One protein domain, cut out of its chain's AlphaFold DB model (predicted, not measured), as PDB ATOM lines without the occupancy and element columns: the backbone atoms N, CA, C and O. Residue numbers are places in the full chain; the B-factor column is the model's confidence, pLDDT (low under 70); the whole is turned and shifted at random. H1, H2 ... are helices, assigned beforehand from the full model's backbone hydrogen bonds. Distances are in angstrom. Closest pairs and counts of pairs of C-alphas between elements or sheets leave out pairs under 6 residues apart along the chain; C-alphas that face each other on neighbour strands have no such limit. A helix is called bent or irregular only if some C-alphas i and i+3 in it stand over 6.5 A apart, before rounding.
ATOM      1  N   TYR A   3      68.196 -30.739  -4.348       61.56
ATOM      2  CA  TYR A   3      67.047 -29.834  -4.157       61.56
ATOM      3  C   TYR A   3      67.363 -28.315  -4.128       61.56
ATOM      4  O   TYR A   3      66.465 -27.529  -3.853       61.56
ATOM      5  N   LEU A   4      68.621 -27.896  -4.321       71.81
ATOM      6  CA  LEU A   4      69.025 -26.482  -4.418       71.81
ATOM      7  C   LEU A   4      69.460 -26.079  -5.837       71.81
ATOM      8  O   LEU A   4      69.632 -24.888  -6.105       71.81
ATOM      9  N   LEU A   5      69.654 -27.048  -6.735       82.31
ATOM     10  CA  LEU A   5      69.993 -26.782  -8.130       82.31
ATOM     11  C   LEU A   5      68.804 -26.066  -8.790       82.31
ATOM     12  O   LEU A   5      67.666 -26.459  -8.565       82.31
ATOM     13  N   GLY A   6      69.056 -24.985  -9.530       82.38
ATOM     14  CA  GLY A   6      67.999 -24.145 -10.111       82.38
ATOM     15  C   GLY A   6      67.225 -23.247  -9.132       82.38
ATOM     16  O   GLY A   6      66.436 -22.417  -9.570       82.38
ATOM     17  N   SER A   7      67.455 -23.329  -7.815       88.69
ATOM     18  CA  SER A   7      66.725 -22.471  -6.867       88.69
ATOM     19  C   SER A   7      67.118 -20.989  -7.010       88.69
ATOM     20  O   SER A   7      68.308 -20.662  -6.974       88.69
ATOM     21  N   LYS A   8      66.120 -20.093  -7.140       87.56
ATOM     22  CA  LYS A   8      66.317 -18.658  -7.446       87.56
ATOM     23  C   LYS A   8      67.322 -17.983  -6.505       87.56
ATOM     24  O   LYS A   8      68.315 -17.457  -6.974       87.56
ATOM     25  N   ALA A   9      67.189 -18.166  -5.190       88.88
ATOM     26  CA  ALA A   9      68.123 -17.602  -4.205       88.88
ATOM     27  C   ALA A   9      69.595 -18.061  -4.363       88.88
ATOM     28  O   ALA A   9      70.507 -17.360  -3.927       88.88
ATOM     29  N   CYS A  10      69.856 -19.224  -4.974       90.38
ATOM     30  CA  CYS A  10      71.214 -19.630  -5.342       90.38
ATOM     31  C   CYS A  10      71.667 -19.019  -6.676       90.38
ATOM     32  O   CYS A  10      72.843 -18.699  -6.803       90.38
ATOM     33  N   ILE A  11      70.762 -18.836  -7.643       91.88
ATOM     34  CA  ILE A  11      71.036 -18.111  -8.895       91.88
ATOM     35  C   ILE A  11      71.369 -16.647  -8.572       91.88
ATOM     36  O   ILE A  11      72.447 -16.186  -8.933       91.88
ATOM     37  N   ASP A  12      70.534 -15.974  -7.774       92.69
ATOM     38  CA  ASP A  12      70.746 -14.614  -7.265       92.69
ATOM     39  C   ASP A  12      72.120 -14.475  -6.580       92.69
ATOM     40  O   ASP A  12      72.870 -13.538  -6.856       92.69
ATOM     41  N   SER A  13      72.493 -15.430  -5.714       94.75
ATOM     42  CA  SER A  13      73.816 -15.447  -5.070       94.75
ATOM     43  C   SER A  13      74.944 -15.563  -6.093       94.75
ATOM     44  O   SER A  13      75.894 -14.789  -6.031       94.75
ATOM     45  N   LEU A  14      74.835 -16.488  -7.054       95.38
ATOM     46  CA  LEU A  14      75.876 -16.721  -8.055       95.38
ATOM     47  C   LEU A  14      76.025 -15.550  -9.040       95.38
ATOM     48  O   LEU A  14      77.148 -15.259  -9.444       95.38
ATOM     49  N   LEU A  15      74.939 -14.848  -9.389       95.25
ATOM     50  CA  LEU A  15      74.989 -13.603 -10.168       95.25
ATOM     51  C   LEU A  15      75.842 -12.545  -9.444       95.25
ATOM     52  O   LEU A  15      76.762 -11.974 -10.034       95.25
ATOM     53  N   ASN A  16      75.593 -12.341  -8.144       96.00
ATOM     54  CA  ASN A  16      76.373 -11.420  -7.309       96.00
ATOM     55  C   ASN A  16      77.836 -11.884  -7.154       96.00
ATOM     56  O   ASN A  16      78.746 -11.080  -7.349       96.00
ATOM     57  N   ASP A  17      78.081 -13.172  -6.878       97.56
ATOM     58  CA  ASP A  17      79.434 -13.737  -6.743       97.56
ATOM     59  C   ASP A  17      80.264 -13.532  -8.029       97.56
ATOM     60  O   ASP A  17      81.403 -13.059  -7.972       97.56
ATOM     61  N   VAL A  18      79.703 -13.840  -9.207       97.25
ATOM     62  CA  VAL A  18      80.363 -13.610 -10.508       97.25
ATOM     63  C   VAL A  18      80.685 -12.126 -10.703       97.25
ATOM     64  O   VAL A  18      81.795 -11.795 -11.135       97.25
ATOM     65  N   GLN A  19      79.749 -11.235 -10.364       96.25
ATOM     66  CA  GLN A  19      79.915  -9.793 -10.524       96.25
ATOM     67  C   GLN A  19      81.004  -9.223  -9.594       96.25
ATOM     68  O   GLN A  19      81.905  -8.530 -10.074       96.25
ATOM     69  N   ASP A  20      81.005  -9.556  -8.300       96.88
ATOM     70  CA  ASP A  20      82.011  -9.088  -7.328       96.88
ATOM     71  C   ASP A  20      83.429  -9.591  -7.658       96.88
ATOM     72  O   ASP A  20      84.417  -8.843  -7.567       96.88
ATOM     73  N   ILE A  21      83.552 -10.846  -8.108       96.88
ATOM     74  CA  ILE A  21      84.835 -11.399  -8.558       96.88
ATOM     75  C   ILE A  21      85.294 -10.680  -9.835       96.88
ATOM     76  O   ILE A  21      86.472 -10.329  -9.941       96.88
ATOM     77  N   HIS A  22      84.392 -10.391 -10.780       95.12
ATOM     78  CA  HIS A  22      84.710  -9.639 -12.001       95.12
ATOM     79  C   HIS A  22      85.160  -8.201 -11.706       95.12
ATOM     80  O   HIS A  22      86.189  -7.776 -12.229       95.12
ATOM     81  N   TRP A  23      84.492  -7.471 -10.804       95.12
ATOM     82  CA  TRP A  23      84.947  -6.147 -10.347       95.12
ATOM     83  C   TRP A  23      86.342  -6.198  -9.712       95.12
ATOM     84  O   TRP A  23      87.199  -5.364 -10.023       95.12
ATOM     85  N   THR A  24      86.601  -7.206  -8.877       95.19
ATOM     86  CA  THR A  24      87.911  -7.424  -8.236       95.19
ATOM     87  C   THR A  24      89.006  -7.712  -9.270       95.19
ATOM     88  O   THR A  24      90.098  -7.140  -9.216       95.19
ATOM     89  N   VAL A  25      88.710  -8.558 -10.260       93.88
ATOM     90  CA  VAL A  25      89.594  -8.843 -11.401       93.88
ATOM     91  C   VAL A  25      89.863  -7.577 -12.224       93.88
ATOM     92  O   VAL A  25      91.017  -7.312 -12.567       93.88
ATOM     93  N   ARG A  26      88.831  -6.766 -12.496       92.19
ATOM     94  CA  ARG A  26      88.902  -5.514 -13.272       92.19
ATOM     95  C   ARG A  26      89.841  -4.494 -12.596       92.19
ATOM     96  O   ARG A  26      90.709  -3.945 -13.274       92.19
ATOM     97  N   ASP A  27      89.772  -4.309 -11.271       92.00
ATOM     98  CA  ASP A  27      90.721  -3.461 -10.513       92.00
ATOM     99  C   ASP A  27      92.175  -3.964 -10.586       92.00
ATOM    100  O   ASP A  27      93.100  -3.180 -10.816       92.00
ATOM    101  N   ILE A  28      92.398  -5.274 -10.440       90.44
ATOM    102  CA  ILE A  28      93.749  -5.851 -10.499       90.44
ATOM    103  C   ILE A  28      94.338  -5.713 -11.913       90.44
ATOM    104  O   ILE A  28      95.495  -5.305 -12.055       90.44
ATOM    105  N   ILE A  29      93.552  -5.976 -12.964       90.56
ATOM    106  CA  ILE A  29      93.972  -5.820 -14.369       90.56
ATOM    107  C   ILE A  29      94.343  -4.362 -14.682       90.56
ATOM    108  O   ILE A  29      95.384  -4.124 -15.300       90.56
ATOM    109  N   CYS A  30      93.585  -3.381 -14.177       90.44
ATOM    110  CA  CYS A  30      93.916  -1.955 -14.307       90.44
ATOM    111  C   CYS A  30      95.295  -1.575 -13.729       90.44
ATOM    112  O   CYS A  30      95.865  -0.562 -14.132       90.44
ATOM    113  N   ARG A  31      95.856  -2.378 -12.811       88.50
ATOM    114  CA  ARG A  31      97.167  -2.137 -12.176       88.50
ATOM    115  C   ARG A  31      98.324  -2.876 -12.859       88.50
ATOM    116  O   ARG A  31      99.449  -2.385 -12.824       88.50
ATOM    117  N   ILE A  32      98.067  -4.034 -13.476       88.44
ATOM    118  CA  ILE A  32      99.095  -4.897 -14.108       88.44
ATOM    119  C   ILE A  32      99.078  -4.876 -15.644       88.44
ATOM    120  O   ILE A  32      99.911  -5.533 -16.279       88.44
ATOM    121  N   GLY A  33      98.122  -4.170 -16.251       82.81
ATOM    122  CA  GLY A  33      97.859  -4.208 -17.689       82.81
ATOM    123  C   GLY A  33      97.275  -5.552 -18.159       82.81
ATOM    124  O   GLY A  33      97.248  -6.522 -17.394       82.81
ATOM    125  N   PRO A  34      96.842  -5.645 -19.430       78.19
ATOM    126  CA  PRO A  34      96.080  -6.783 -19.949       78.19
ATOM    127  C   PRO A  34      96.749  -8.152 -19.732       78.19
ATOM    128  O   PRO A  34      97.980  -8.282 -19.647       78.19
ATOM    129  N   LEU A  35      95.912  -9.187 -19.623       83.62
ATOM    130  CA  LEU A  35      96.315 -10.585 -19.481       83.62
ATOM    131  C   LEU A  35      95.992 -11.344 -20.769       83.62
ATOM    132  O   LEU A  35      94.828 -11.542 -21.101       83.62
ATOM    133  N   ASN A  36      97.024 -11.832 -21.459       83.25
ATOM    134  CA  ASN A  36      96.865 -12.663 -22.653       83.25
ATOM    135  C   ASN A  36      96.643 -14.129 -22.239       83.25
ATOM    136  O   ASN A  36      97.502 -14.988 -22.449       83.25
ATOM    137  N   VAL A  37      95.508 -14.391 -21.593       86.62
ATOM    138  CA  VAL A  37      95.091 -15.705 -21.080       86.62
ATOM    139  C   VAL A  37      93.711 -16.060 -21.628       86.62
ATOM    140  O   VAL A  37      92.905 -15.178 -21.911       86.62
ATOM    141  N   ARG A  38      93.440 -17.352 -21.821       89.38
ATOM    142  CA  ARG A  38      92.141 -17.841 -22.312       89.38
ATOM    143  C   ARG A  38      91.167 -18.047 -21.163       89.38
ATOM    144  O   ARG A  38      91.603 -18.371 -20.060       89.38
ATOM    145  N   SER A  39      89.875 -17.878 -21.435       90.50
ATOM    146  CA  SER A  39      88.835 -18.291 -20.492       90.50
ATOM    147  C   SER A  39      88.889 -19.813 -20.304       90.50
ATOM    148  O   SER A  39      89.231 -20.565 -21.219       90.50
ATOM    149  N   TRP A  40      88.604 -20.262 -19.085       91.94
ATOM    150  CA  TRP A  40      88.427 -21.670 -18.749       91.94
ATOM    151  C   TRP A  40      87.069 -22.184 -19.246       91.94
ATOM    152  O   TRP A  40      87.012 -23.288 -19.786       91.94
ATOM    153  N   LYS A  41      86.008 -21.369 -19.132       91.25
ATOM    154  CA  LYS A  41      84.664 -21.697 -19.638       91.25
ATOM    155  C   LYS A  41      84.547 -21.559 -21.164       91.25
ATOM    156  O   LYS A  41      83.873 -22.368 -21.796       91.25
ATOM    157  N   PHE A  42      85.238 -20.586 -21.759       92.50
ATOM    158  CA  PHE A  42      85.239 -20.302 -23.201       92.50
ATOM    159  C   PHE A  42      86.674 -20.381 -23.774       92.50
ATOM    160  O   PHE A  42      87.329 -19.353 -23.963       92.50
ATOM    161  N   PRO A  43      87.228 -21.588 -24.027       87.00
ATOM    162  CA  PRO A  43      88.650 -21.765 -24.358       87.00
ATOM    163  C   PRO A  43      89.082 -21.209 -25.721       87.00
ATOM    164  O   PRO A  43      90.274 -21.216 -26.037       87.00
ATOM    165  N   ASP A  44      88.138 -20.787 -26.553       86.25
ATOM    166  CA  ASP A  44      88.322 -20.035 -27.791       86.25
ATOM    167  C   ASP A  44      88.537 -18.531 -27.538       86.25
ATOM    168  O   ASP A  44      89.300 -17.899 -28.276       86.25
ATOM    169  N   GLN A  45      87.951 -17.990 -26.466       88.62
ATOM    170  CA  GLN A  45      87.983 -16.575 -26.099       88.62
ATOM    171  C   GLN A  45      89.133 -16.219 -25.139       88.62
ATOM    172  O   GLN A  45      89.709 -17.051 -24.428       88.62
ATOM    173  N   SER A  46      89.476 -14.932 -25.118       89.12
ATOM    174  CA  SER A  46      90.387 -14.324 -24.146       89.12
ATOM    175  C   SER A  46      89.624 -14.012 -22.860       89.12
ATOM    176  O   SER A  46      88.539 -13.448 -22.913       89.12
ATOM    177  N   ALA A  47      90.172 -14.360 -21.695       90.31
ATOM    178  CA  ALA A  47      89.444 -14.253 -20.428       90.31
ATOM    179  C   ALA A  47      89.103 -12.800 -20.046       90.31
ATOM    180  O   ALA A  47      88.098 -12.567 -19.373       90.31
ATOM    181  N   CYS A  48      89.927 -11.840 -20.481       89.69
ATOM    182  CA  CYS A  48      89.691 -10.404 -20.304       89.69
ATOM    183  C   CYS A  48      88.547  -9.871 -21.177       89.69
ATOM    184  O   CYS A  48      87.952  -8.860 -20.822       89.69
ATOM    185  N   ASP A  49      88.283 -10.540 -22.303       90.62
ATOM    186  CA  ASP A  49      87.402 -10.072 -23.378       90.62
ATOM    187  C   ASP A  49      86.071 -10.854 -23.420       90.62
ATOM    188  O   ASP A  49      85.266 -10.653 -24.325       90.62
ATOM    189  N   VAL A  50      85.838 -11.740 -22.439       92.31
ATOM    190  CA  VAL A  50      84.513 -12.305 -22.147       92.31
ATOM    191  C   VAL A  50      83.654 -11.187 -21.572       92.31
ATOM    192  O   VAL A  50      83.977 -10.666 -20.498       92.31
ATOM    193  N   ASP A  51      82.562 -10.842 -22.252       93.88
ATOM    194  CA  ASP A  51      81.570  -9.945 -21.675       93.88
ATOM    195  C   ASP A  51      80.820 -10.681 -20.558       93.88
ATOM    196  O   ASP A  51      80.248 -11.750 -20.762       93.88
ATOM    197  N   ILE A  52      80.921 -10.152 -19.342       95.19
ATOM    198  CA  ILE A  52      80.269 -10.712 -18.154       95.19
ATOM    199  C   ILE A  52      78.936 -10.021 -17.913       95.19
ATOM    200  O   ILE A  52      78.043 -10.638 -17.348       95.19
ATOM    201  N   ASP A  53      78.794  -8.774 -18.350       93.38
ATOM    202  CA  ASP A  53      77.598  -7.988 -18.110       93.38
ATOM    203  C   ASP A  53      76.459  -8.554 -19.013       93.38
ATOM    204  O   ASP A  53      75.416  -8.941 -18.489       93.38
ATOM    205  N   ASP A  54      76.731  -8.839 -20.300       94.31
ATOM    206  CA  ASP A  54      75.824  -9.591 -21.208       94.31
ATOM    207  C   ASP A  54      75.494 -11.024 -20.713       94.31
ATOM    208  O   ASP A  54      74.400 -11.545 -20.944       94.31
ATOM    209  N   LEU A  55      76.449 -11.709 -20.066       94.69
ATOM    210  CA  LEU A  55      76.265 -13.092 -19.596       94.69
ATOM    211  C   LEU A  55      75.499 -13.187 -18.273       94.69
ATOM    212  O   LEU A  55      74.888 -14.222 -18.020       94.69
ATOM    213  N   LEU A  56      75.539 -12.156 -17.428       94.56
ATOM    214  CA  LEU A  56      74.707 -12.085 -16.227       94.56
ATOM    215  C   LEU A  56      73.239 -11.891 -16.620       94.56
ATOM    216  O   LEU A  56      72.397 -12.654 -16.152       94.56
ATOM    217  N   ASP A  57      72.957 -10.975 -17.553       91.94
ATOM    218  CA  ASP A  57      71.611 -10.763 -18.101       91.94
ATOM    219  C   ASP A  57      71.062 -12.043 -18.770       91.94
ATOM    220  O   ASP A  57      69.915 -12.421 -18.538       91.94
ATOM    221  N   LEU A  58      71.889 -12.776 -19.534       91.19
ATOM    222  CA  LEU A  58      71.497 -14.042 -20.184       91.19
ATOM    223  C   LEU A  58      71.145 -15.180 -19.203       91.19
ATOM    224  O   LEU A  58      70.417 -16.098 -19.577       91.19
ATOM    225  N   TYR A  59      71.670 -15.153 -17.974       91.75
ATOM    226  CA  TYR A  59      71.396 -16.161 -16.940       91.75
ATOM    227  C   TYR A  59      70.563 -15.606 -15.768       91.75
ATOM    228  O   TYR A  59      70.497 -16.241 -14.710       91.75
ATOM    229  N   SER A  60      69.909 -14.453 -15.946       87.25
ATOM    230  CA  SER A  60      68.951 -13.909 -14.981       87.25
ATOM    231  C   SER A  60      67.612 -14.647 -15.088       87.25
ATOM    232  O   SER A  60      66.763 -14.317 -15.914       87.25
ATOM    233  N   CYS A  61      67.418 -15.675 -14.256       78.88
ATOM    234  CA  CYS A  61      66.131 -16.368 -14.123       78.88
ATOM    235  C   CYS A  61      65.144 -15.504 -13.330       78.88
ATOM    236  O   CYS A  61      64.914 -15.720 -12.131       78.88
ATOM    237  N   ASP A  62      64.622 -14.464 -13.976       68.00
ATOM    238  CA  ASP A  62      63.726 -13.497 -13.353       68.00
ATOM    239  C   ASP A  62      62.320 -14.055 -13.102       68.00
ATOM    240  O   ASP A  62      61.737 -13.754 -12.054       68.00
ATOM    241  N   ASP A  63      61.816 -14.918 -13.986       61.84
ATOM    242  CA  ASP A  63      60.411 -15.316 -14.041       61.84
ATOM    243  C   ASP A  63      60.111 -16.627 -13.276       61.84
ATOM    244  O   ASP A  63      60.830 -17.633 -13.346       61.84
ATOM    245  N   ASP A  64      58.965 -16.677 -12.589       62.69
ATOM    246  CA  ASP A  64      58.459 -17.935 -12.011       62.69
ATOM    247  C   ASP A  64      58.107 -18.958 -13.115       62.69
ATOM    248  O   ASP A  64      58.023 -20.155 -12.842       62.69
ATOM    249  N   ASN A  65      57.970 -18.492 -14.362       60.94
ATOM    250  CA  ASN A  65      57.603 -19.275 -15.542       60.94
ATOM    251  C   ASN A  65      58.759 -20.048 -16.211       60.94
ATOM    252  O   ASN A  65      58.455 -20.968 -16.967       60.94
ATOM    253  N   ASP A  66      60.038 -19.711 -15.968       72.88
ATOM    254  CA  ASP A  66      61.168 -20.416 -16.614       72.88
ATOM    255  C   ASP A  66      61.163 -21.912 -16.248       72.88
ATOM    256  O   ASP A  66      60.921 -22.256 -15.082       72.88
ATOM    257  N   ASP A  67      61.480 -22.797 -17.194       80.44
ATOM    258  CA  ASP A  67      61.465 -24.240 -16.934       80.44
ATOM    259  C   ASP A  67      62.537 -24.642 -15.899       80.44
ATOM    260  O   ASP A  67      63.636 -24.083 -15.834       80.44
ATOM    261  N   GLU A  68      62.250 -25.671 -15.096       82.88
ATOM    262  CA  GLU A  68      63.193 -26.204 -14.093       82.88
ATOM    263  C   GLU A  68      64.532 -26.638 -14.720       82.88
ATOM    264  O   GLU A  68      65.581 -26.524 -14.084       82.88
ATOM    265  N   GLU A  69      64.524 -27.096 -15.976       84.56
ATOM    266  CA  GLU A  69      65.748 -27.419 -16.716       84.56
ATOM    267  C   GLU A  69      66.554 -26.157 -17.076       84.56
ATOM    268  O   GLU A  69      67.776 -26.160 -16.932       84.56
ATOM    269  N   GLU A  70      65.900 -25.053 -17.455       85.56
ATOM    270  CA  GLU A  70      66.561 -23.778 -17.773       85.56
ATOM    271  C   GLU A  70      67.165 -23.138 -16.518       85.56
ATOM    272  O   GLU A  70      68.341 -22.769 -16.516       85.56
ATOM    273  N   LYS A  71      66.418 -23.126 -15.407       88.44
ATOM    274  CA  LYS A  71      66.906 -22.698 -14.085       88.44
ATOM    275  C   LYS A  71      68.126 -23.514 -13.637       88.44
ATOM    276  O   LYS A  71      69.105 -22.959 -13.130       88.44
ATOM    277  N   GLN A  72      68.122 -24.831 -13.854       90.19
ATOM    278  CA  GLN A  72      69.276 -25.691 -13.554       90.19
ATOM    279  C   GLN A  72      70.468 -25.423 -14.491       90.19
ATOM    280  O   GLN A  72      71.606 -25.386 -14.013       90.19
ATOM    281  N   VAL A  73      70.234 -25.172 -15.785       91.00
ATOM    282  CA  VAL A  73      71.279 -24.773 -16.746       91.00
ATOM    283  C   VAL A  73      71.900 -23.428 -16.365       91.00
ATOM    284  O   VAL A  73      73.126 -23.343 -16.313       91.00
ATOM    285  N   ALA A  74      71.102 -22.413 -16.021       92.69
ATOM    286  CA  ALA A  74      71.588 -21.108 -15.564       92.69
ATOM    287  C   ALA A  74      72.430 -21.231 -14.282       92.69
ATOM    288  O   ALA A  74      73.553 -20.730 -14.224       92.69
ATOM    289  N   HIS A  75      71.954 -21.986 -13.286       93.31
ATOM    290  CA  HIS A  75      72.693 -22.259 -12.048       93.31
ATOM    291  C   HIS A  75      74.063 -22.916 -12.321       93.31
ATOM    292  O   HIS A  75      75.075 -22.498 -11.756       93.31
ATOM    293  N   ILE A  76      74.123 -23.925 -13.201       93.19
ATOM    294  CA  ILE A  76      75.387 -24.578 -13.591       93.19
ATOM    295  C   ILE A  76      76.283 -23.598 -14.361       93.19
ATOM    296  O   ILE A  76      77.466 -23.465 -14.047       93.19
ATOM    297  N   ALA A  77      75.723 -22.866 -15.323       94.38
ATOM    298  CA  ALA A  77      76.449 -21.917 -16.155       94.38
ATOM    299  C   ALA A  77      77.062 -20.764 -15.341       94.38
ATOM    300  O   ALA A  77      78.186 -20.345 -15.639       94.38
ATOM    301  N   LEU A  78      76.369 -20.273 -14.313       95.38
ATOM    302  CA  LEU A  78      76.884 -19.273 -13.381       95.38
ATOM    303  C   LEU A  78      77.953 -19.860 -12.451       95.38
ATOM    304  O   LEU A  78      78.988 -19.232 -12.243       95.38
ATOM    305  N   TYR A  79      77.785 -21.095 -11.970       95.00
ATOM    306  CA  TYR A  79      78.814 -21.775 -11.174       95.00
ATOM    307  C   TYR A  79      80.122 -21.985 -11.964       95.00
ATOM    308  O   TYR A  79      81.219 -21.772 -11.442       95.00
ATOM    309  N   GLU A  80      80.028 -22.318 -13.254       95.00
ATOM    310  CA  GLU A  80      81.179 -22.363 -14.164       95.00
ATOM    311  C   GLU A  80      81.817 -20.983 -14.390       95.00
ATOM    312  O   GLU A  80      83.041 -20.890 -14.506       95.00
ATOM    313  N   LEU A  81      81.020 -19.906 -14.417       96.19
ATOM    314  CA  LEU A  81      81.532 -18.534 -14.486       96.19
ATOM    315  C   LEU A  81      82.262 -18.130 -13.197       96.19
ATOM    316  O   LEU A  81      83.326 -17.523 -13.290       96.19
ATOM    317  N   VAL A  82      81.782 -18.526 -12.011       96.69
ATOM    318  CA  VAL A  82      82.522 -18.327 -10.747       96.69
ATOM    319  C   VAL A  82      83.896 -19.002 -10.828       96.69
ATOM    320  O   VAL A  82      84.909 -18.366 -10.540       96.69
ATOM    321  N   ILE A  83      83.964 -20.261 -11.280       94.31
ATOM    322  CA  ILE A  83      85.237 -20.984 -11.450       94.31
ATOM    323  C   ILE A  83      86.156 -20.251 -12.442       94.31
ATOM    324  O   ILE A  83      87.326 -20.016 -12.139       94.31
ATOM    325  N   ASP A  84      85.636 -19.855 -13.604       94.38
ATOM    326  CA  ASP A  84      86.379 -19.130 -14.637       94.38
ATOM    327  C   ASP A  84      86.962 -17.797 -14.132       94.38
ATOM    328  O   ASP A  84      88.162 -17.538 -14.275       94.38
ATOM    329  N   ARG A  85      86.135 -16.972 -13.478       94.88
ATOM    330  CA  ARG A  85      86.545 -15.674 -12.928       94.88
ATOM    331  C   ARG A  85      87.531 -15.830 -11.765       94.88
ATOM    332  O   ARG A  85      88.492 -15.063 -11.689       94.88
ATOM    333  N   LEU A  86      87.385 -16.853 -10.914       95.38
ATOM    334  CA  LEU A  86      88.369 -17.175  -9.866       95.38
ATOM    335  C   LEU A  86      89.719 -17.623 -10.446       95.38
ATOM    336  O   LEU A  86      90.768 -17.254  -9.915       95.38
ATOM    337  N   LEU A  87      89.729 -18.383 -11.544       92.12
ATOM    338  CA  LEU A  87      90.973 -18.767 -12.221       92.12
ATOM    339  C   LEU A  87      91.676 -17.549 -12.828       92.12
ATOM    340  O   LEU A  87      92.896 -17.420 -12.684       92.12
ATOM    341  N   LEU A  88      90.920 -16.628 -13.430       92.56
ATOM    342  CA  LEU A  88      91.448 -15.351 -13.911       92.56
ATOM    343  C   LEU A  88      91.991 -14.489 -12.758       92.56
ATOM    344  O   LEU A  88      93.083 -13.939 -12.885       92.56
ATOM    345  N   LEU A  89      91.303 -14.437 -11.612       93.75
ATOM    346  CA  LEU A  89      91.771 -13.755 -10.400       93.75
ATOM    347  C   LEU A  89      93.114 -14.318  -9.911       93.75
ATOM    348  O   LEU A  89      94.059 -13.559  -9.700       93.75
ATOM    349  N   VAL A  90      93.246 -15.645  -9.815       92.31
ATOM    350  CA  VAL A  90      94.498 -16.318  -9.419       92.31
ATOM    351  C   VAL A  90      95.642 -16.001 -10.395       92.31
ATOM    352  O   VAL A  90      96.763 -15.720  -9.961       92.31
ATOM    353  N   GLN A  91      95.378 -15.983 -11.705       89.50
ATOM    354  CA  GLN A  91      96.367 -15.606 -12.728       89.50
ATOM    355  C   GLN A  91      96.752 -14.117 -12.652       89.50
ATOM    356  O   GLN A  91      97.937 -13.776 -12.727       89.50
ATOM    357  N   ALA A  92      95.775 -13.232 -12.449       89.94
ATOM    358  CA  ALA A  92      95.980 -11.795 -12.295       89.94
ATOM    359  C   ALA A  92      96.842 -11.486 -11.060       89.94
ATOM    360  O   ALA A  92      97.848 -10.779 -11.159       89.94
ATOM    361  N   THR A  93      96.518 -12.080  -9.906       89.50
ATOM    362  CA  THR A  93      97.297 -11.910  -8.671       89.50
ATOM    363  C   THR A  93      98.692 -12.545  -8.775       89.50
ATOM    364  O   THR A  93      99.648 -11.995  -8.228       89.50
ATOM    365  N   ALA A  94      98.863 -13.639  -9.532       88.12
ATOM    366  CA  ALA A  94     100.186 -14.209  -9.811       88.12
ATOM    367  C   ALA A  94     101.080 -13.244 -10.614       88.12
ATOM    368  O   ALA A  94     102.243 -13.052 -10.254       88.12
ATOM    369  N   LYS A  95     100.544 -12.595 -11.661       85.50
ATOM    370  CA  LYS A  95     101.268 -11.561 -12.428       85.50
ATOM    371  C   LYS A  95     101.529 -10.310 -11.581       85.50
ATOM    372  O   LYS A  95     102.621  -9.756 -11.655       85.50
ATOM    373  N   PHE A  96     100.586  -9.896 -10.728       86.38
ATOM    374  CA  PHE A  96     100.793  -8.798  -9.773       86.38
ATOM    375  C   PHE A  96     101.986  -9.075  -8.840       86.38
ATOM    376  O   PHE A  96     102.891  -8.246  -8.734       86.38
ATOM    377  N   ALA A  97     102.055 -10.270  -8.243       84.88
ATOM    378  CA  ALA A  97     103.195 -10.681  -7.422       84.88
ATOM    379  C   ALA A  97     104.521 -10.672  -8.212       84.88
ATOM    380  O   ALA A  97     105.512 -10.128  -7.725       84.88
ATOM    381  N   ASP A  98     104.532 -11.192  -9.445       82.56
ATOM    382  CA  ASP A  98     105.715 -11.207 -10.321       82.56
ATOM    383  C   ASP A  98     106.214  -9.787 -10.666       82.56
ATOM    384  O   ASP A  98     107.411  -9.506 -10.567       82.56
ATOM    385  N   THR A  99     105.304  -8.843 -10.952       80.94
ATOM    386  CA  THR A  99     105.679  -7.433 -11.191       80.94
ATOM    387  C   THR A  99     106.315  -6.762  -9.969       80.94
ATOM    388  O   THR A  99     107.223  -5.946 -10.125       80.94
ATOM    389  N   HIS A 100     105.912  -7.140  -8.751       74.38
ATOM    390  CA  HIS A 100     106.494  -6.620  -7.509       74.38
ATOM    391  C   HIS A 100     107.771  -7.347  -7.056       74.38
ATOM    392  O   HIS A 100     108.542  -6.788  -6.278       74.38
ATOM    393  N   LEU A 101     108.044  -8.547  -7.576       76.12
ATOM    394  CA  LEU A 101     109.284  -9.293  -7.330       76.12
ATOM    395  C   LEU A 101     110.502  -8.730  -8.086       76.12
ATOM    396  O   LEU A 101     111.629  -9.157  -7.833       76.12
ATOM    397  N   GLY A 102     110.301  -7.790  -9.018       62.31
ATOM    398  CA  GLY A 102     111.378  -7.128  -9.772       62.31
ATOM    399  C   GLY A 102     112.171  -8.059 -10.702       62.31
ATOM    400  O   GLY A 102     113.230  -7.684 -11.208       62.31
ATOM    401  N   SER A 103     111.684  -9.282 -10.929       51.25
ATOM    402  CA  SER A 103     112.418 -10.335 -11.626       51.25
ATOM    403  C   SER A 103     112.205 -10.285 -13.140       51.25
ATOM    404  O   SER A 103     111.558 -11.149 -13.730       51.25
ATOM    405  N   GLY A 104     112.878  -9.345 -13.809       49.19
ATOM    406  CA  GLY A 104     113.081  -9.361 -15.271       49.19
ATOM    407  C   GLY A 104     113.940 -10.538 -15.777       49.19
ATOM    408  O   GLY A 104     114.709 -10.385 -16.721       49.19
ATOM    409  N   LYS A 105     113.886 -11.693 -15.098       44.31
ATOM    410  CA  LYS A 105     114.654 -12.918 -15.360       44.31
ATOM    411  C   LYS A 105     113.778 -14.161 -15.560       44.31
ATOM    412  O   LYS A 105     114.307 -15.174 -16.003       44.31
ATOM    413  N   VAL A 117      99.712 -23.660 -20.631       52.41
ATOM    414  CA  VAL A 117      99.460 -23.548 -19.179       52.41
ATOM    415  C   VAL A 117      98.000 -23.183 -18.878       52.41
ATOM    416  O   VAL A 117      97.443 -23.666 -17.893       52.41
ATOM    417  N   ALA A 118      97.357 -22.400 -19.753       53.41
ATOM    418  CA  ALA A 118      96.013 -21.848 -19.538       53.41
ATOM    419  C   ALA A 118      94.901 -22.892 -19.288       53.41
ATOM    420  O   ALA A 118      93.907 -22.569 -18.651       53.41
ATOM    421  N   GLY A 119      95.064 -24.139 -19.748       58.25
ATOM    422  CA  GLY A 119      94.051 -25.193 -19.599       58.25
ATOM    423  C   GLY A 119      94.105 -26.000 -18.293       58.25
ATOM    424  O   GLY A 119      93.264 -26.875 -18.108       58.25
ATOM    425  N   SER A 120      95.082 -25.781 -17.399       77.06
ATOM    426  CA  SER A 120      95.275 -26.638 -16.214       77.06
ATOM    427  C   SER A 120      95.223 -25.866 -14.898       77.06
ATOM    428  O   SER A 120      96.211 -25.268 -14.463       77.06
ATOM    429  N   VAL A 121      94.077 -25.969 -14.215       81.62
ATOM    430  CA  VAL A 121      93.811 -25.402 -12.877       81.62
ATOM    431  C   VAL A 121      94.950 -25.697 -11.891       81.62
ATOM    432  O   VAL A 121      95.446 -24.797 -11.217       81.62
ATOM    433  N   GLY A 122      95.425 -26.946 -11.849       81.56
ATOM    434  CA  GLY A 122      96.500 -27.359 -10.943       81.56
ATOM    435  C   GLY A 122      97.849 -26.686 -11.227       81.56
ATOM    436  O   GLY A 122      98.600 -26.405 -10.294       81.56
ATOM    437  N   LEU A 123      98.158 -26.385 -12.495       82.00
ATOM    438  CA  LEU A 123      99.371 -25.641 -12.857       82.00
ATOM    439  C   LEU A 123      99.232 -24.152 -12.525       82.00
ATOM    440  O   LEU A 123     100.160 -23.584 -11.952       82.00
ATOM    441  N   VAL A 124      98.069 -23.554 -12.800       84.31
ATOM    442  CA  VAL A 124      97.747 -22.155 -12.463       84.31
ATOM    443  C   VAL A 124      97.900 -21.905 -10.957       84.31
ATOM    444  O   VAL A 124      98.654 -21.019 -10.551       84.31
ATOM    445  N   VAL A 125      97.273 -22.737 -10.118       88.06
ATOM    446  CA  VAL A 125      97.358 -22.625  -8.649       88.06
ATOM    447  C   VAL A 125      98.789 -22.854  -8.147       88.06
ATOM    448  O   VAL A 125      99.264 -22.118  -7.281       88.06
ATOM    449  N   LYS A 126      99.526 -23.819  -8.719       85.25
ATOM    450  CA  LYS A 126     100.933 -24.063  -8.361       85.25
ATOM    451  C   LYS A 126     101.836 -22.874  -8.716       85.25
ATOM    452  O   LYS A 126     102.720 -22.525  -7.930       85.25
ATOM    453  N   GLN A 127     101.626 -22.249  -9.876       82.44
ATOM    454  CA  GLN A 127     102.388 -21.078 -10.316       82.44
ATOM    455  C   GLN A 127     102.107 -19.871  -9.413       82.44
ATOM    456  O   GLN A 127     103.052 -19.254  -8.920       82.44
ATOM    457  N   PHE A 128     100.835 -19.599  -9.113       88.56
ATOM    458  CA  PHE A 128     100.424 -18.575  -8.147       88.56
ATOM    459  C   PHE A 128     101.073 -18.782  -6.772       88.56
ATOM    460  O   PHE A 128     101.750 -17.884  -6.271       88.56
ATOM    461  N   TRP A 129     100.957 -19.983  -6.192       90.94
ATOM    462  CA  TRP A 129     101.550 -20.289  -4.886       90.94
ATOM    463  C   TRP A 129     103.075 -20.104  -4.869       90.94
ATOM    464  O   TRP A 129     103.634 -19.613  -3.886       90.94
ATOM    465  N   THR A 130     103.752 -20.444  -5.970       86.94
ATOM    466  CA  THR A 130     105.204 -20.245  -6.112       86.94
ATOM    467  C   THR A 130     105.567 -18.756  -6.069       86.94
ATOM    468  O   THR A 130     106.492 -18.381  -5.347       86.94
ATOM    469  N   GLN A 131     104.810 -17.896  -6.762       85.19
ATOM    470  CA  GLN A 131     105.051 -16.447  -6.765       85.19
ATOM    471  C   GLN A 131     104.717 -15.787  -5.418       85.19
ATOM    472  O   GLN A 131     105.486 -14.956  -4.936       85.19
ATOM    473  N   ILE A 132     103.637 -16.199  -4.747       88.19
ATOM    474  CA  ILE A 132     103.317 -15.718  -3.392       88.19
ATOM    475  C   ILE A 132     104.389 -16.153  -2.376       88.19
ATOM    476  O   ILE A 132     104.806 -15.346  -1.546       88.19
ATOM    477  N   SER A 133     104.912 -17.379  -2.483       86.69
ATOM    478  CA  SER A 133     106.020 -17.864  -1.639       86.69
ATOM    479  C   SER A 133     107.311 -17.057  -1.854       86.69
ATOM    480  O   SER A 133     108.015 -16.720  -0.896       86.69
ATOM    481  N   ALA A 134     107.615 -16.694  -3.103       86.44
ATOM    482  CA  ALA A 134     108.735 -15.811  -3.422       86.44
ATOM    483  C   ALA A 134     108.526 -14.396  -2.848       86.44
ATOM    484  O   ALA A 134     109.441 -13.841  -2.235       86.44
ATOM    485  N   LEU A 135     107.316 -13.834  -2.967       86.25
ATOM    486  CA  LEU A 135     106.977 -12.508  -2.436       86.25
ATOM    487  C   LEU A 135     107.067 -12.464  -0.901       86.25
ATOM    488  O   LEU A 135     107.613 -11.513  -0.340       86.25
ATOM    489  N   GLN A 136     106.623 -13.523  -0.219       88.12
ATOM    490  CA  GLN A 136     106.791 -13.690   1.227       88.12
ATOM    491  C   GLN A 136     108.275 -13.744   1.628       88.12
ATOM    492  O   GLN A 136     108.666 -13.145   2.632       88.12
ATOM    493  N   THR A 137     109.111 -14.417   0.834       88.56
ATOM    494  CA  THR A 137     110.563 -14.499   1.064       88.56
ATOM    495  C   THR A 137     111.227 -13.124   0.909       88.56
ATOM    496  O   THR A 137     111.996 -12.709   1.778       88.56
ATOM    497  N   LEU A 138     110.870 -12.367  -0.137       86.31
ATOM    498  CA  LEU A 138     111.341 -10.992  -0.343       86.31
ATOM    499  C   LEU A 138     110.897 -10.057   0.797       86.31
ATOM    500  O   LEU A 138     111.697  -9.255   1.280       86.31
ATOM    501  N   TYR A 139     109.656 -10.187   1.275       86.44
ATOM    502  CA  TYR A 139     109.155  -9.420   2.420       86.44
ATOM    503  C   TYR A 139     109.955  -9.703   3.701       86.44
ATOM    504  O   TYR A 139     110.372  -8.766   4.380       86.44
ATOM    505  N   GLN A 140     110.234 -10.975   4.015       88.25
ATOM    506  CA  GLN A 140     111.065 -11.343   5.171       88.25
ATOM    507  C   GLN A 140     112.494 -10.789   5.048       88.25
ATOM    508  O   GLN A 140     113.045 -10.272   6.023       88.25
ATOM    509  N   GLN A 141     113.080 -10.830   3.846       87.25
ATOM    510  CA  GLN A 141     114.394 -10.245   3.587       87.25
ATOM    511  C   GLN A 141     114.388  -8.728   3.837       87.25
ATOM    512  O   GLN A 141     115.216  -8.243   4.610       87.25
ATOM    513  N   LEU A 142     113.422  -7.993   3.273       85.38
ATOM    514  CA  LEU A 142     113.253  -6.550   3.491       85.38
ATOM    515  C   LEU A 142     113.003  -6.202   4.965       85.38
ATOM    516  O   LEU A 142     113.566  -5.231   5.468       85.38
ATOM    517  N   GLN A 143     112.219  -7.007   5.688       86.69
ATOM    518  CA  GLN A 143     111.986  -6.829   7.122       86.69
ATOM    519  C   GLN A 143     113.281  -7.016   7.931       86.69
ATOM    520  O   GLN A 143     113.587  -6.203   8.804       86.69
ATOM    521  N   SER A 144     114.089  -8.032   7.608       83.62
ATOM    522  CA  SER A 144     115.397  -8.242   8.247       83.62
ATOM    523  C   SER A 144     116.383  -7.101   7.954       83.62
ATOM    524  O   SER A 144     117.107  -6.653   8.848       83.62
ATOM    525  N   GLU A 145     116.368  -6.568   6.728       86.06
ATOM    526  CA  GLU A 145     117.207  -5.443   6.329       86.06
ATOM    527  C   GLU A 145     116.764  -4.146   7.019       86.06
ATOM    528  O   GLU A 145     117.610  -3.383   7.486       86.06
ATOM    529  N   ASN A 146     115.452  -3.917   7.155       82.81
ATOM    530  CA  ASN A 146     114.908  -2.779   7.889       82.81
ATOM    531  C   ASN A 146     115.285  -2.839   9.375       82.81
ATOM    532  O   ASN A 146     115.814  -1.864   9.897       82.81
ATOM    533  N   ASN A 147     115.126  -3.991  10.032       83.50
ATOM    534  CA  ASN A 147     115.521  -4.171  11.434       83.50
ATOM    535  C   ASN A 147     117.038  -3.956  11.636       83.50
ATOM    536  O   ASN A 147     117.469  -3.390  12.644       83.50
ATOM    537  N   SER A 148     117.861  -4.355  10.658       83.75
ATOM    538  CA  SER A 148     119.312  -4.109  10.641       83.75
ATOM    539  C   SER A 148     119.652  -2.622  10.455       83.75
ATOM    540  O   SER A 148     120.503  -2.083  11.169       83.75
ATOM    541  N   LYS A 149     118.958  -1.925   9.544       81.88
ATOM    542  CA  LYS A 149     119.071  -0.469   9.346       81.88
ATOM    543  C   LYS A 149     118.625   0.300  10.589       81.88
ATOM    544  O   LYS A 149     119.349   1.183  11.036       81.88
ATOM    545  N   GLU A 150     117.501  -0.071  11.192       79.94
ATOM    546  CA  GLU A 150     116.981   0.550  12.412       79.94
ATOM    547  C   GLU A 150     117.943   0.353  13.592       79.94
ATOM    548  O   GLU A 150     118.269   1.318  14.280       79.94
ATOM    549  N   SER A 151     118.509  -0.847  13.757       80.19
ATOM    550  CA  SER A 151     119.548  -1.113  14.764       80.19
ATOM    551  C   SER A 151     120.789  -0.226  14.575       80.19
ATOM    552  O   SER A 151     121.328   0.302  15.548       80.19
ATOM    553  N   LYS A 152     121.223  -0.003  13.325       82.44
ATOM    554  CA  LYS A 152     122.333   0.911  12.996       82.44
ATOM    555  C   LYS A 152     121.978   2.377  13.250       82.44
ATOM    556  O   LYS A 152     122.799   3.107  13.796       82.44
ATOM    557  N   VAL A 153     120.758   2.805  12.920       78.62
ATOM    558  CA  VAL A 153     120.264   4.159  13.224       78.62
ATOM    559  C   VAL A 153     120.196   4.383  14.737       78.62
ATOM    560  O   VAL A 153     120.626   5.432  15.211       78.62
ATOM    561  N   GLN A 154     119.742   3.399  15.518       77.69
ATOM    562  CA  GLN A 154     119.749   3.470  16.982       77.69
ATOM    563  C   GLN A 154     121.173   3.503  17.568       77.69
ATOM    564  O   GLN A 154     121.390   4.188  18.567       77.69
ATOM    565  N   ALA A 155     122.147   2.815  16.958       78.88
ATOM    566  CA  ALA A 155     123.556   2.895  17.355       78.88
ATOM    567  C   ALA A 155     124.141   4.297  17.100       78.88
ATOM    568  O   ALA A 155     124.585   4.948  18.043       78.88
ATOM    569  N   LEU A 156     124.015   4.813  15.871       77.44
ATOM    570  CA  LEU A 156     124.465   6.163  15.496       77.44
ATOM    571  C   LEU A 156     123.774   7.260  16.332       77.44
ATOM    572  O   LEU A 156     124.397   8.246  16.717       77.44
ATOM    573  N   THR A 157     122.494   7.075  16.674       75.94
ATOM    574  CA  THR A 157     121.753   7.996  17.557       75.94
ATOM    575  C   THR A 157     122.301   7.984  18.989       75.94
ATOM    576  O   THR A 157     122.288   9.015  19.659       75.94
ATOM    577  N   LYS A 158     122.809   6.844  19.481       77.12
ATOM    578  CA  LYS A 158     123.475   6.770  20.792       77.12
ATOM    579  C   LYS A 158     124.831   7.472  20.767       77.12
ATOM    580  O   LYS A 158     125.064   8.285  21.653       77.12
ATOM    581  N   GLU A 159     125.653   7.232  19.745       74.00
ATOM    582  CA  GLU A 159     126.959   7.894  19.570       74.00
ATOM    583  C   GLU A 159     126.824   9.426  19.476       74.00
ATOM    584  O   GLU A 159     127.576  10.170  20.115       74.00
ATOM    585  N   LEU A 160     125.804   9.910  18.756       64.81
ATOM    586  CA  LEU A 160     125.482  11.336  18.675       64.81
ATOM    587  C   LEU A 160     125.077  11.912  20.045       64.81
ATOM    588  O   LEU A 160     125.591  12.949  20.459       64.81
TER     589      LEU A 160
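This is residues 3 to 105 and 117 to 160 of the 785 residues of an uncharacterized protein of Elysia chlorotica (UniProt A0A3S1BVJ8). A long helix, H4, starts along the second half of another long helix, H3, and runs on past its end, so that residues 140 to 160 of H4 stick out as a free arm. H3 also has H1 beside it, the two lying side by side and running the same way; the unnamed stretch of residues 33 to 52 folds back from the end of H1 to the short helix H2, which sits near both H1 and H3. The printed part has 147 residues, with four named helices in the order H1, H2, H3, H4 and no named strand; the class is all helix. The whole is only just loose, close to extended, with a radius of gyration of the C-alphas of 22.0 A, and it spans 82 by 31 by 26 A, the arm of H4 adding to the length.

The longest helix is H4, residues 121 to 160, with 40 residues and 57.9 A from first to last C-alpha. It begins with C-alpha 121 at (93.811, -25.402, -12.877) and ends with C-alpha 160 at (125.482, 11.336, 18.675). H3 has 33 residues, 68 to 100, and measures 48.0 A; its C-alpha 68 is at (63.193, -26.204, -14.093). H1 has 25 residues, 8 to 32, and measures 36.2 A, beginning with C-alpha 8 at (66.317, -18.658, -7.446). H2 is short, six residues from Asp 53 to Leu 58, and measures 8.8 A. None of these helices is bent or irregular.

H4 touches H3, with 18 pairs of C-alphas within 8 A. The closest C-alphas of the two are those of Ala 94 and Phe 128, 4.7 A apart. H3 touches H4 with residues 87 to 100 alone, and H4 touches H3 with residues 121 to 135 alone. The two run the same way at a steep tilt of 38 degrees, only just steep, and their centres are 31.6 A apart. H3 also touches H1, with 34 pairs of C-alphas within 8 A, the closest being those of Val 18 and Val 82 at 5.2 A. H1 and H3 run the same way at a shallow tilt of 21 degrees, and their centres are 8.4 A apart. H2 is close to H1 but not clearly touching it: the C-alphas of Leu 15 and Leu 56, the closest of the two, are 6.3 A apart. H1 and H2 run opposite ways at a shallow tilt of 19 degrees. H2 and H3 are near each other, with 8 pairs of C-alphas within 10 A and the closest at 8.0 A. H4 is apart from H1 and from H2. In H1, H2, H3 and H4 every O i to N i+4 pair is within hydrogen-bond range.

The two C-alphas farthest apart are those of Asn 65 and Glu 159, at 82.3 A. Residues 140 to 160, which belong to H4, stand free; the body without them has 126 residues and spans 57 by 26 by 24 A, with a radius of gyration of 16.8 A. Residues 106 to 116 are cut out and not printed, and C-alphas 105 and 117 are 18.9 A apart across the cut. The link across the cut joins H3 to H4. Of the links that are printed whole, H1 to H2 is long, with 20 residues, and H2 to H3 is short, with 9. The mean pLDDT of the printed part is 85.3. Confidence is under 70 at residue 3, residues 62 to 65, residues 102 to 105, residues 117 to 119 and residue 160.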